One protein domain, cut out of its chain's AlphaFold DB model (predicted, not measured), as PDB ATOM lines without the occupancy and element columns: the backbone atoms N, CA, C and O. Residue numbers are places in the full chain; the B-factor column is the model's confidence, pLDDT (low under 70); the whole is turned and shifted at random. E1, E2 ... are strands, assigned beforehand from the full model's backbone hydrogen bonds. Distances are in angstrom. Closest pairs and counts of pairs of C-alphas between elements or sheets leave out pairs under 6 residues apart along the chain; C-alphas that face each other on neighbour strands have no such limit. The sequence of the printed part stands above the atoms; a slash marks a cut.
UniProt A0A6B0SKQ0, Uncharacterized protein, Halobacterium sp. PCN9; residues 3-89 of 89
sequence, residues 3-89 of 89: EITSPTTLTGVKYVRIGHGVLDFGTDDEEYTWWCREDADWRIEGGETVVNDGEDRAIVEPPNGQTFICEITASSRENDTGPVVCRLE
ATOM      1  N   GLU A   3     123.877 107.312 110.484       90.44
ATOM      2  CA  GLU A   3     123.154 107.455 111.745       90.44
ATOM      3  C   GLU A   3     123.849 106.673 112.865       90.44
ATOM      4  O   GLU A   3     124.069 105.460 112.757       90.44
ATOM      5  N   ILE A   4     124.157 107.350 113.970       88.94
ATOM      6  CA  ILE A   4     124.749 106.732 115.155       88.94
ATOM      7  C   ILE A   4     123.625 106.167 116.016       88.94
ATOM      8  O   ILE A   4     122.929 106.898 116.709       88.94
ATOM      9  N   THR A   5     123.461 104.847 115.964       87.88
ATOM     10  CA  THR A   5     122.396 104.113 116.679       87.88
ATOM     11  C   THR A   5     122.937 103.163 117.752       87.88
ATOM     12  O   THR A   5     122.221 102.342 118.321       87.88
ATOM     13  N   SER A   6     124.243 103.216 117.987       87.12
ATOM     14  CA  SER A   6     124.992 102.372 118.916       87.12
ATOM     15  C   SER A   6     126.209 103.149 119.412       87.12
ATOM     16  O   SER A   6     126.625 104.096 118.737       87.12
ATOM     17  N   PRO A   7     126.775 102.792 120.577       89.69
ATOM     18  CA  PRO A   7     127.893 103.531 121.142       89.69
ATOM     19  C   PRO A   7     129.085 103.507 120.185       89.69
ATOM     20  O   PRO A   7     129.527 102.440 119.757       89.69
ATOM     21  N   THR A   8     129.582 104.695 119.860       91.69
ATOM     22  CA  THR A   8     130.610 104.908 118.842       91.69
ATOM     23  C   THR A   8     131.577 105.983 119.313       91.69
ATOM     24  O   THR A   8     131.188 106.957 119.956       91.69
ATOM     25  N   THR A   9     132.846 105.817 118.957       93.38
ATOM     26  CA  THR A   9     133.874 106.841 119.135       93.38
ATOM     27  C   THR A   9     134.277 107.350 117.762       93.38
ATOM     28  O   THR A   9     134.790 106.583 116.948       93.38
ATOM     29  N   LEU A  10     134.033 108.631 117.505       93.50
ATOM     30  CA  LEU A  10     134.455 109.306 116.283       93.50
ATOM     31  C   LEU A  10     135.785 110.011 116.526       93.50
ATOM     32  O   LEU A  10     135.916 110.776 117.479       93.50
ATOM     33  N   THR A  11     136.752 109.776 115.651       93.62
ATOM     34  CA  THR A  11     138.056 110.456 115.631       93.62
ATOM     35  C   THR A  11     138.143 111.358 114.408       93.62
ATOM     36  O   THR A  11     137.509 111.073 113.391       93.62
ATOM     37  N   GLY A  12     138.943 112.423 114.466       93.44
ATOM     38  CA  GLY A  12     139.105 113.316 113.317       93.44
ATOM     39  C   GLY A  12     137.883 114.201 113.022       93.44
ATOM     40  O   GLY A  12     137.655 114.571 111.868       93.44
ATOM     41  N   VAL A  13     137.070 114.528 114.032       94.06
ATOM     42  CA  VAL A  13     135.871 115.366 113.867       94.06
ATOM     43  C   VAL A  13     136.282 116.829 113.690       94.06
ATOM     44  O   VAL A  13     136.870 117.435 114.579       94.06
ATOM     45  N   LYS A  14     135.967 117.415 112.536       93.12
ATOM     46  CA  LYS A  14     136.296 118.800 112.173       93.12
ATOM     47  C   LYS A  14     135.264 119.811 112.643       93.12
ATOM     48  O   LYS A  14     135.604 120.969 112.831       93.12
ATOM     49  N   TYR A  15     134.013 119.403 112.805       91.19
ATOM     50  CA  TYR A  15     132.976 120.259 113.366       91.19
ATOM     51  C   TYR A  15     131.869 119.428 113.998       91.19
ATOM     52  O   TYR A  15     131.597 118.302 113.573       91.19
ATOM     53  N   VAL A  16     131.195 120.026 114.974       91.31
ATOM     54  CA  VAL A  16     129.955 119.515 115.554       91.31
ATOM     55  C   VAL A  16     128.862 120.542 115.313       91.31
ATOM     56  O   VAL A  16     128.966 121.674 115.775       91.31
ATOM     57  N   ARG A  17     127.815 120.177 114.579       90.75
ATOM     58  CA  ARG A  17     126.646 121.027 114.356       90.75
ATOM     59  C   ARG A  17     125.526 120.593 115.291       90.75
ATOM     60  O   ARG A  17     125.161 119.426 115.332       90.75
ATOM     61  N   ILE A  18     124.982 121.555 116.020       87.62
ATOM     62  CA  ILE A  18     123.919 121.391 117.004       87.62
ATOM     63  C   ILE A  18     122.678 122.085 116.452       87.62
ATOM     64  O   ILE A  18     122.732 123.275 116.140       87.62
ATOM     65  N   GLY A  19     121.559 121.373 116.344       85.31
ATOM     66  CA  GLY A  19     120.288 121.991 115.966       85.31
ATOM     67  C   GLY A  19     119.139 120.993 115.890       85.31
ATOM     68  O   GLY A  19     119.361 119.816 115.655       85.31
ATOM     69  N   HIS A  20     117.903 121.466 116.079       80.88
ATOM     70  CA  HIS A  20     116.663 120.691 115.873       80.88
ATOM     71  C   HIS A  20     116.633 119.270 116.488       80.88
ATOM     72  O   HIS A  20     116.056 118.360 115.897       80.88
ATOM     73  N   GLY A  21     117.234 119.065 117.666       84.44
ATOM     74  CA  GLY A  21     117.266 117.745 118.315       84.44
ATOM     75  C   GLY A  21     118.231 116.749 117.662       84.44
ATOM     76  O   GLY A  21     118.048 115.540 117.777       84.44
ATOM     77  N   VAL A  22     119.251 117.234 116.955       89.19
ATOM     78  CA  VAL A  22     120.338 116.405 116.432       89.19
ATOM     79  C   VAL A  22     121.704 117.031 116.697       89.19
ATOM     80  O   VAL A  22     121.852 118.255 116.797       89.19
ATOM     81  N   LEU A  23     122.708 116.160 116.782       90.56
ATOM     82  CA  LEU A  23     124.122 116.502 116.681       90.56
ATOM     83  C   LEU A  23     124.676 115.877 115.398       90.56
ATOM     84  O   LEU A  23     124.671 114.653 115.260       90.56
ATOM     85  N   ASP A  24     125.165 116.705 114.480       92.38
ATOM     86  CA  ASP A  24     125.907 116.243 113.308       92.38
ATOM     87  C   ASP A  24     127.411 116.409 113.535       92.38
ATOM     88  O   ASP A  24     127.876 117.463 113.967       92.38
ATOM     89  N   PHE A  25     128.186 115.388 113.190       93.44
ATOM     90  CA  PHE A  25     129.638 115.347 113.322       93.44
ATOM     91  C   PHE A  25     130.250 115.211 111.932       93.44
ATOM     92  O   PHE A  25     130.048 114.199 111.261       93.44
ATOM     93  N   GLY A  26     131.005 116.214 111.492       94.00
ATOM     94  CA  GLY A  26     131.724 116.153 110.221       94.00
ATOM     95  C   GLY A  26     133.147 115.650 110.415       94.00
ATOM     96  O   GLY A  26     133.908 116.267 111.156       94.00
ATOM     97  N   THR A  27     133.523 114.567 109.739       92.31
ATOM     98  CA  THR A  27     134.918 114.096 109.629       92.31
ATOM     99  C   THR A  27     135.458 114.341 108.211       92.31
ATOM    100  O   THR A  27     134.771 114.930 107.379       92.31
ATOM    101  N   ASP A  28     136.703 113.943 107.925       87.38
ATOM    102  CA  ASP A  28     137.252 114.010 106.556       87.38
ATOM    103  C   ASP A  28     136.594 112.994 105.604       87.38
ATOM    104  O   ASP A  28     136.441 113.275 104.418       87.38
ATOM    105  N   ASP A  29     136.180 111.843 106.139       85.50
ATOM    106  CA  ASP A  29     135.674 110.706 105.363       85.50
ATOM    107  C   ASP A  29     134.149 110.787 105.179       85.50
ATOM    108  O   ASP A  29     133.621 110.611 104.078       85.50
ATOM    109  N   GLU A  30     133.429 111.108 106.260       91.19
ATOM    110  CA  GLU A  30     131.968 111.163 106.260       91.19
ATOM    111  C   GLU A  30     131.370 112.080 107.344       91.19
ATOM    112  O   GLU A  30     132.031 112.522 108.287       91.19
ATOM    113  N   GLU A  31     130.071 112.345 107.206       92.75
ATOM    114  CA  GLU A  31     129.249 113.012 108.216       92.75
ATOM    115  C   GLU A  31     128.395 111.991 108.974       92.75
ATOM    116  O   GLU A  31     127.719 111.159 108.355       92.75
ATOM    117  N   TYR A  32     128.364 112.111 110.298       93.25
ATOM    118  CA  TYR A  32     127.553 111.290 111.187       93.25
ATOM    119  C   TYR A  32     126.455 112.115 111.846       93.25
ATOM    120  O   TYR A  32     126.696 113.259 112.214       93.25
ATOM    121  N   THR A  33     125.289 111.521 112.063       92.81
ATOM    122  CA  THR A  33     124.159 112.176 112.733       92.81
ATOM    123  C   THR A  33     123.749 111.366 113.952       92.81
ATOM    124  O   THR A  33     123.552 110.151 113.869       92.81
ATOM    125  N   TRP A  34     123.588 112.045 115.081       91.38
ATOM    126  CA  TRP A  34     123.057 111.483 116.313       91.38
ATOM    127  C   TRP A  34     121.769 112.204 116.701       91.38
ATOM    128  O   TRP A  34     121.754 113.423 116.875       91.38
ATOM    129  N   TRP A  35     120.684 111.441 116.823       89.12
ATOM    130  CA  TRP A  35     119.355 111.966 117.121       89.12
ATOM    131  C   TRP A  35     119.129 112.037 118.622       89.12
ATOM    132  O   TRP A  35     118.959 111.021 119.299       89.12
ATOM    133  N   CYS A  36     119.083 113.254 119.139       83.19
ATOM    134  CA  CYS A  36     119.052 113.511 120.562       83.19
ATOM    135  C   CYS A  36     117.695 114.043 121.014       83.19
ATOM    136  O   CYS A  36     116.931 114.647 120.263       83.19
ATOM    137  N   ARG A  37     117.375 113.829 122.287       82.69
ATOM    138  CA  ARG A  37     116.266 114.551 122.912       82.69
ATOM    139  C   ARG A  37     116.676 116.006 123.181       82.69
ATOM    140  O   ARG A  37     117.860 116.300 123.303       82.69
ATOM    141  N   GLU A  38     115.705 116.904 123.347       75.19
ATOM    142  CA  GLU A  38     115.955 118.298 123.768       75.19
ATOM    143  C   GLU A  38     116.757 118.406 125.082       75.19
ATOM    144  O   GLU A  38     117.486 119.369 125.273       75.19
ATOM    145  N   ASP A  39     116.646 117.403 125.961       79.19
ATOM    146  CA  ASP A  39     117.343 117.315 127.257       79.19
ATOM    147  C   ASP A  39     118.592 116.411 127.198       79.19
ATOM    148  O   ASP A  39     119.035 115.872 128.207       79.19
ATOM    149  N   ALA A  40     119.127 116.145 126.004       82.31
ATOM    150  CA  ALA A  40     120.307 115.302 125.867       82.31
ATOM    151  C   ALA A  40     121.547 115.956 126.491       82.31
ATOM    152  O   ALA A  40     121.825 117.134 126.267       82.31
ATOM    153  N   ASP A  41     122.323 115.161 127.228       85.12
ATOM    154  CA  ASP A  41     123.584 115.598 127.814       85.12
ATOM    155  C   ASP A  41     124.689 115.530 126.756       85.12
ATOM    156  O   ASP A  41     125.030 114.463 126.233       85.12
ATOM    157  N   TRP A  42     125.247 116.688 126.419       88.19
ATOM    158  CA  TRP A  42     126.412 116.780 125.556       88.19
ATOM    159  C   TRP A  42     127.385 117.841 126.060       88.19
ATOM    160  O   TRP A  42     127.008 118.863 126.636       88.19
ATOM    161  N   ARG A  43     128.675 117.583 125.854       88.69
ATOM    162  CA  ARG A  43     129.775 118.447 126.270       88.69
ATOM    163  C   ARG A  43     130.846 118.474 125.194       88.69
ATOM    164  O   ARG A  43     131.307 117.426 124.755       88.69
ATOM    165  N   ILE A  44     131.271 119.674 124.813       88.44
ATOM    166  CA  ILE A  44     132.379 119.877 123.880       88.44
ATOM    167  C   ILE A  44     133.451 120.696 124.596       88.44
ATOM    168  O   ILE A  44     133.210 121.831 125.004       88.44
ATOM    169  N   GLU A  45     134.626 120.106 124.788       87.81
ATOM    170  CA  GLU A  45     135.763 120.727 125.457       87.81
ATOM    171  C   GLU A  45     136.756 121.287 124.435       87.81
ATOM    172  O   GLU A  45     137.210 120.584 123.534       87.81
ATOM    173  N   GLY A  46     137.130 122.560 124.606       78.06
ATOM    174  CA  GLY A  46     138.178 123.199 123.807       78.06
ATOM    175  C   GLY A  46     137.759 123.641 122.401       78.06
ATOM    176  O   GLY A  46     138.635 123.941 121.598       78.06
ATOM    177  N   GLY A  47     136.460 123.692 122.097       76.69
ATOM    178  CA  GLY A  47     135.947 124.187 120.818       76.69
ATOM    179  C   GLY A  47     135.598 125.673 120.813       76.69
ATOM    180  O   GLY A  47     135.179 126.229 121.829       76.69
ATOM    181  N   GLU A  48     135.718 126.304 119.649       74.88
ATOM    182  CA  GLU A  48     135.182 127.640 119.396       74.88
ATOM    183  C   GLU A  48     133.745 127.494 118.881       74.88
ATOM    184  O   GLU A  48     133.487 126.813 117.888       74.88
ATOM    185  N   THR A  49     132.778 128.086 119.591       72.06
ATOM    186  CA  THR A  49     131.369 128.046 119.174       72.06
ATOM    187  C   THR A  49     131.101 129.155 118.167       72.06
ATOM    188  O   THR A  49     131.136 130.337 118.505       72.06
ATOM    189  N   VAL A  50     130.780 128.767 116.939       69.94
ATOM    190  CA  VAL A  50     130.309 129.640 115.870       69.94
ATOM    191  C   VAL A  50     128.784 129.537 115.814       69.94
ATOM    192  O   VAL A  50     128.213 128.554 115.343       69.94
ATOM    193  N   VAL A  51     128.099 130.559 116.326       64.31
ATOM    194  CA  VAL A  51     126.638 130.675 116.199       64.31
ATOM    195  C   VAL A  51     126.331 131.223 114.810       64.31
ATOM    196  O   VAL A  51     126.787 132.313 114.460       64.31
ATOM    197  N   ASN A  52     125.582 130.474 114.002       56.44
ATOM    198  CA  ASN A  52     125.150 130.972 112.704       56.44
ATOM    199  C   ASN A  52     123.880 131.813 112.902       56.44
ATOM    200  O   ASN A  52     122.805 131.268 113.091       56.44
ATOM    201  N   ASP A  53     124.012 133.139 112.868       49.28
ATOM    202  CA  ASP A  53     122.955 134.136 113.146       49.28
ATOM    203  C   ASP A  53     121.696 134.034 112.241       49.28
ATOM    204  O   ASP A  53     120.715 134.737 112.462       49.28
ATOM    205  N   GLY A  54     121.690 133.156 111.227       56.25
ATOM    206  CA  GLY A  54     120.570 132.973 110.291       56.25
ATOM    207  C   GLY A  54     119.743 131.690 110.448       56.25
ATOM    208  O   GLY A  54     118.656 131.616 109.881       56.25
ATOM    209  N   GLU A  55     120.224 130.691 111.190       57.56
ATOM    210  CA  GLU A  55     119.552 129.401 111.412       57.56
ATOM    211  C   GLU A  55     119.648 129.071 112.907       57.56
ATOM    212  O   GLU A  55     120.645 129.400 113.535       57.56
ATOM    213  N   ASP A  56     118.650 128.410 113.497       69.12
ATOM    214  CA  ASP A  56     118.629 128.002 114.917       69.12
ATOM    215  C   ASP A  56     119.629 126.844 115.180       69.12
ATOM    216  O   ASP A  56     119.276 125.727 115.559       69.12
ATOM    217  N   ARG A  57     120.896 127.066 114.809       75.88
ATOM    218  CA  ARG A  57     121.961 126.071 114.698       75.88
ATOM    219  C   ARG A  57     123.285 126.667 115.161       75.88
ATOM    220  O   ARG A  57     123.717 127.721 114.694       75.88
ATOM    221  N   ALA A  58     123.969 125.942 116.037       84.75
ATOM    222  CA  ALA A  58     125.336 126.250 116.442       84.75
ATOM    223  C   ALA A  58     126.303 125.277 115.765       84.75
ATOM    224  O   ALA A  58     125.992 124.099 115.605       84.75
ATOM    225  N   ILE A  59     127.475 125.754 115.358       88.06
ATOM    226  CA  ILE A  59     128.560 124.910 114.858       88.06
ATOM    227  C   ILE A  59     129.748 125.113 115.791       88.06
ATOM    228  O   ILE A  59     130.112 126.242 116.097       88.06
ATOM    229  N   VAL A  60     130.335 124.029 116.277       89.19
ATOM    230  CA  VAL A  60     131.524 124.058 117.124       89.19
ATOM    231  C   VAL A  60     132.680 123.473 116.342       89.19
ATOM    232  O   VAL A  60     132.617 122.326 115.901       89.19
ATOM    233  N   GLU A  61     133.730 124.269 116.180       89.62
ATOM    234  CA  GLU A  61     134.928 123.902 115.432       89.62
ATOM    235  C   GLU A  61     136.140 123.875 116.377       89.62
ATOM    236  O   GLU A  61     136.228 124.678 117.315       89.62
ATOM    237  N   PRO A  62     137.075 122.932 116.188       88.06
ATOM    238  CA  PRO A  62     138.314 122.891 116.942       88.06
ATOM    239  C   PRO A  62     139.234 124.038 116.482       88.06
ATOM    240  O   PRO A  62     139.362 124.306 115.283       88.06
ATOM    241  N   PRO A  63     139.926 124.716 117.411       85.94
ATOM    242  CA  PRO A  63     140.785 125.838 117.079       85.94
ATOM    243  C   PRO A  63     142.034 125.364 116.333       85.94
ATOM    244  O   PRO A  63     142.532 124.253 116.541       85.94
ATOM    245  N   ASN A  64     142.606 126.253 115.520       85.00
ATOM    246  CA  ASN A  64     143.881 126.041 114.819       85.00
ATOM    247  C   ASN A  64     143.910 124.820 113.875       85.00
ATOM    248  O   ASN A  64     144.978 124.256 113.643       85.00
ATOM    249  N   GLY A  65     142.762 124.412 113.320       82.06
ATOM    250  CA  GLY A  65     142.690 123.292 112.373       82.06
ATOM    251  C   GLY A  65     142.966 121.921 113.000       82.06
ATOM    252  O   GLY A  65     143.362 121.001 112.289       82.06
ATOM    253  N   GLN A  66     142.791 121.803 114.319       90.19
ATOM    254  CA  GLN A  66     142.816 120.526 115.034       90.19
ATOM    255  C   GLN A  66     141.550 119.707 114.726       90.19
ATOM    256  O   GLN A  66     140.729 120.088 113.894       90.19
ATOM    257  N   THR A  67     141.392 118.572 115.395       92.69
ATOM    258  CA  THR A  67     140.203 117.720 115.325       92.69
ATOM    259  C   THR A  67     139.697 117.420 116.729       92.69
ATOM    260  O   THR A  67     140.437 117.519 117.708       92.69
ATOM    261  N   PHE A  68     138.419 117.078 116.844       93.75
ATOM    262  CA  PHE A  68     137.863 116.496 118.055       93.75
ATOM    263  C   PHE A  68     137.865 114.971 117.967       93.75
ATOM    264  O   PHE A  68     137.659 114.381 116.901       93.75
ATOM    265  N   ILE A  69     137.997 114.347 119.129       93.81
ATOM    266  CA  ILE A  69     137.547 112.987 119.382       93.81
ATOM    267  C   ILE A  69     136.238 113.059 120.176       93.81
ATOM    268  O   ILE A  69     136.182 113.677 121.242       93.81
ATOM    269  N   CYS A  70     135.180 112.451 119.642       93.44
ATOM    270  CA  CYS A  70     133.839 112.454 120.222       93.44
ATOM    271  C   CYS A  70     133.426 111.041 120.641       93.44
ATOM    272  O   CYS A  70     133.302 110.140 119.813       93.44
ATOM    273  N   GLU A  71     133.181 110.856 121.933       93.81
ATOM    274  CA  GLU A  71     132.622 109.637 122.511       93.81
ATOM    275  C   GLU A  71     131.105 109.791 122.610       93.81
ATOM    276  O   GLU A  71     130.604 110.666 123.319       93.81
ATOM    277  N   ILE A  72     130.373 108.965 121.865       91.88
ATOM    278  CA  ILE A  72     128.927 109.090 121.695       91.88
ATOM    279  C   ILE A  72     128.272 107.854 122.285       91.88
ATOM    280  O   ILE A  72     128.406 106.744 121.767       91.88
ATOM    281  N   THR A  73     127.541 108.058 123.378       88.25
ATOM    282  CA  THR A  73     126.705 107.011 123.961       88.25
ATOM    283  C   THR A  73     125.341 107.050 123.284       88.25
ATOM    284  O   THR A  73     124.517 107.913 123.579       88.25
ATOM    285  N   ALA A  74     125.104 106.109 122.371       83.12
ATOM    286  CA  ALA A  74     123.808 105.908 121.732       83.12
ATOM    287  C   ALA A  74     123.241 104.542 122.127       83.12
ATOM    288  O   ALA A  74     123.945 103.534 122.118       83.12
ATOM    289  N   SER A  75     121.971 104.515 122.499       74.12
ATOM    290  CA  SER A  75     121.221 103.320 122.880       74.12
ATOM    291  C   SER A  75     120.072 103.037 121.914       74.12
ATOM    292  O   SER A  75     119.468 101.966 121.983       74.12
ATOM    293  N   SER A  76     119.702 103.988 121.054       71.94
ATOM    294  CA  SER A  76     118.564 103.866 120.142       71.94
ATOM    295  C   SER A  76     118.768 104.692 118.871       71.94
ATOM    296  O   SER A  76     119.835 105.235 118.627       71.94
ATOM    297  N   ARG A  77     117.768 104.678 117.983       64.88
ATOM    298  CA  ARG A  77     117.789 105.452 116.735       64.88
ATOM    299  C   ARG A  77     117.357 106.907 116.938       64.88
ATOM    300  O   ARG A  77     117.781 107.759 116.174       64.88
ATOM    301  N   GLU A  78     116.501 107.165 117.924       66.31
ATOM    302  CA  GLU A  78     115.900 108.468 118.218       66.31
ATOM    303  C   GLU A  78     115.697 108.606 119.736       66.31
ATOM    304  O   GLU A  78     115.389 107.616 120.406       66.31
ATOM    305  N   ASN A  79     115.754 109.838 120.257       68.81
ATOM    306  CA  ASN A  79     115.626 110.184 121.685       68.81
ATOM    307  C   ASN A  79     116.804 109.746 122.559       68.81
ATOM    308  O   ASN A  79     116.626 109.478 123.753       68.81
ATOM    309  N   ASP A  80     118.008 109.699 121.997       80.31
ATOM    310  CA  ASP A  80     119.174 109.477 122.826       80.31
ATOM    311  C   ASP A  80     119.387 110.642 123.794       80.31
ATOM    312  O   ASP A  80     119.125 111.812 123.502       80.31
ATOM    313  N   THR A  81     119.820 110.287 124.999       80.75
ATOM    314  CA  THR A  81     120.058 111.230 126.100       80.75
ATOM    315  C   THR A  81     121.543 111.473 126.339       80.75
ATOM    316  O   THR A  81     121.892 112.325 127.147       80.75
ATOM    317  N   GLY A  82     122.412 110.775 125.608       78.00
ATOM    318  CA  GLY A  82     123.857 110.885 125.740       78.00
ATOM    319  C   GLY A  82     124.418 109.992 126.856       78.00
ATOM    320  O   GLY A  82     123.814 108.969 127.193       78.00
ATOM    321  N   PRO A  83     125.592 110.336 127.413       88.12
ATOM    322  CA  PRO A  83     126.344 111.554 127.128       88.12
ATOM    323  C   PRO A  83     127.048 111.514 125.762       88.12
ATOM    324  O   PRO A  83     127.524 110.461 125.321       88.12
ATOM    325  N   VAL A  84     127.150 112.680 125.124       90.19
ATOM    326  CA  VAL A  84     128.112 112.945 124.045       90.19
ATOM    327  C   VAL A  84     129.236 113.802 124.599       90.19
ATOM    328  O   VAL A  84     128.994 114.911 125.069       90.19
ATOM    329  N   VAL A  85     130.471 113.317 124.529       92.12
ATOM    330  CA  VAL A  85     131.639 114.063 125.006       92.12
ATOM    331  C   VAL A  85     132.638 114.212 123.873       92.12
ATOM    332  O   VAL A  85     133.246 113.235 123.448       92.12
ATOM    333  N   CYS A  86     132.819 115.440 123.401       92.06
ATOM    334  CA  CYS A  86     133.856 115.795 122.444       92.06
ATOM    335  C   CYS A  86     134.987 116.532 123.152       92.06
ATOM    336  O   CYS A  86     134.747 117.430 123.958       92.06
ATOM    337  N   ARG A  87     136.224 116.184 122.820       92.62
ATOM    338  CA  ARG A  87     137.437 116.844 123.314       92.62
ATOM    339  C   ARG A  87     138.433 116.990 122.180       92.62
ATOM    340  O   ARG A  87     138.363 116.235 121.214       92.62
ATOM    341  N   LEU A  88     139.336 117.956 122.297       90.88
ATOM    342  CA  LEU A  88     140.435 118.101 121.343       90.88
ATOM    343  C   LEU A  88     141.306 116.842 121.338       90.88
ATOM    344  O   LEU A  88     141.584 116.275 122.399       90.88
ATOM    345  N   GLU A  89     141.678 116.419 120.135       84.81
ATOM    346  CA  GLU A  89     142.624 115.332 119.869       84.81
ATOM    347  C   GLU A  89     144.075 115.827 119.872       84.81
ATOM    348  O   GLU A  89     144.334 116.934 119.342       84.81
TER     349      GLU A  89
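This is residues 3 to 89 of the 89 residues of an uncharacterized protein of Halobacterium sp. PCN9 (UniProt A0A6B0SKQ0). Two sheets of antiparallel or mostly antiparallel strands lie face to face as a sandwich, the strands of the one crossing those of the other at 43 degrees. One sheet is a twisted slab of five strands, E4, E3, E2, E7, E6, and the other has four, E1, E8, E9, E5; the chain changes sheets at the links E1 to E2, E4 to E5, E5 to E6 and E7 to E8. The printed part has 87 residues, with no named helix and nine named strands, E1 to E9 in chain order, and the class is all strand. The five-stranded sheet is all antiparallel and the four-stranded one is mixed. The whole is compact, with a radius of gyration of the C-alphas of 11.9 A and spans of 34 by 29 by 21 A.

E1, residues 8 to 13, begins at C-alpha 8 (130.610, 104.908, 118.842) and is 12.7 A long from first to last C-alpha. E2, residues 15 to 19, measures 13.1 A, E3, residues 22 to 26, 13.0 A, and E4, residues 31 to 35, 13.4 A. E5, residues 42 to 45, measures 10.2 A, E6, residues 48 to 52, 12.5 A, and E7, residues 57 to 61, 13.2 A. E8, residues 68 to 72, measures 12.2 A. E9, residues 84 to 88, measures 13.6 A and ends at C-alpha 88 (140.435, 118.101, 121.343).

In the five-stranded sheet E2, E3 and E4 form a meander, each strand the antiparallel neighbour of the one before. The hairpin of E2 and E3 has N 24 and O 17 at 2.9 A, and the hairpin of E3 and E4 has N 25 and O 32 at 2.8 A, both within hydrogen-bond range. On the other side of E2, E7 is antiparallel to it, with N 18 and O 58 at 2.8 A. E7 also forms a hairpin with edge strand E6, with N 50 and O 59 at 2.7 A. In the four-stranded sheet edge strand E1 is antiparallel to E8, with N 10 and O 70 at 2.9 A. E8 and E9 form a hairpin, with N 71 and O 85 at 2.8 A. E9 and edge strand E5 are parallel at 8 degrees, with N 45 and O 86 at 2.8 A. Between the sheets, the closest C-alphas of E1 and E3, those of Val 13 and Gly 26, are 5.6 A apart. E1 and E6 are apart.

The two C-alphas farthest apart, those of Asn 64 and Ser 76, are 34.1 A from each other. The printed part has no cut, and the link from E8 to E9, with 11 residues, is long. The mean pLDDT of the printed part is 84.5; residues 50 to 56 and 77 to 79 are under 70.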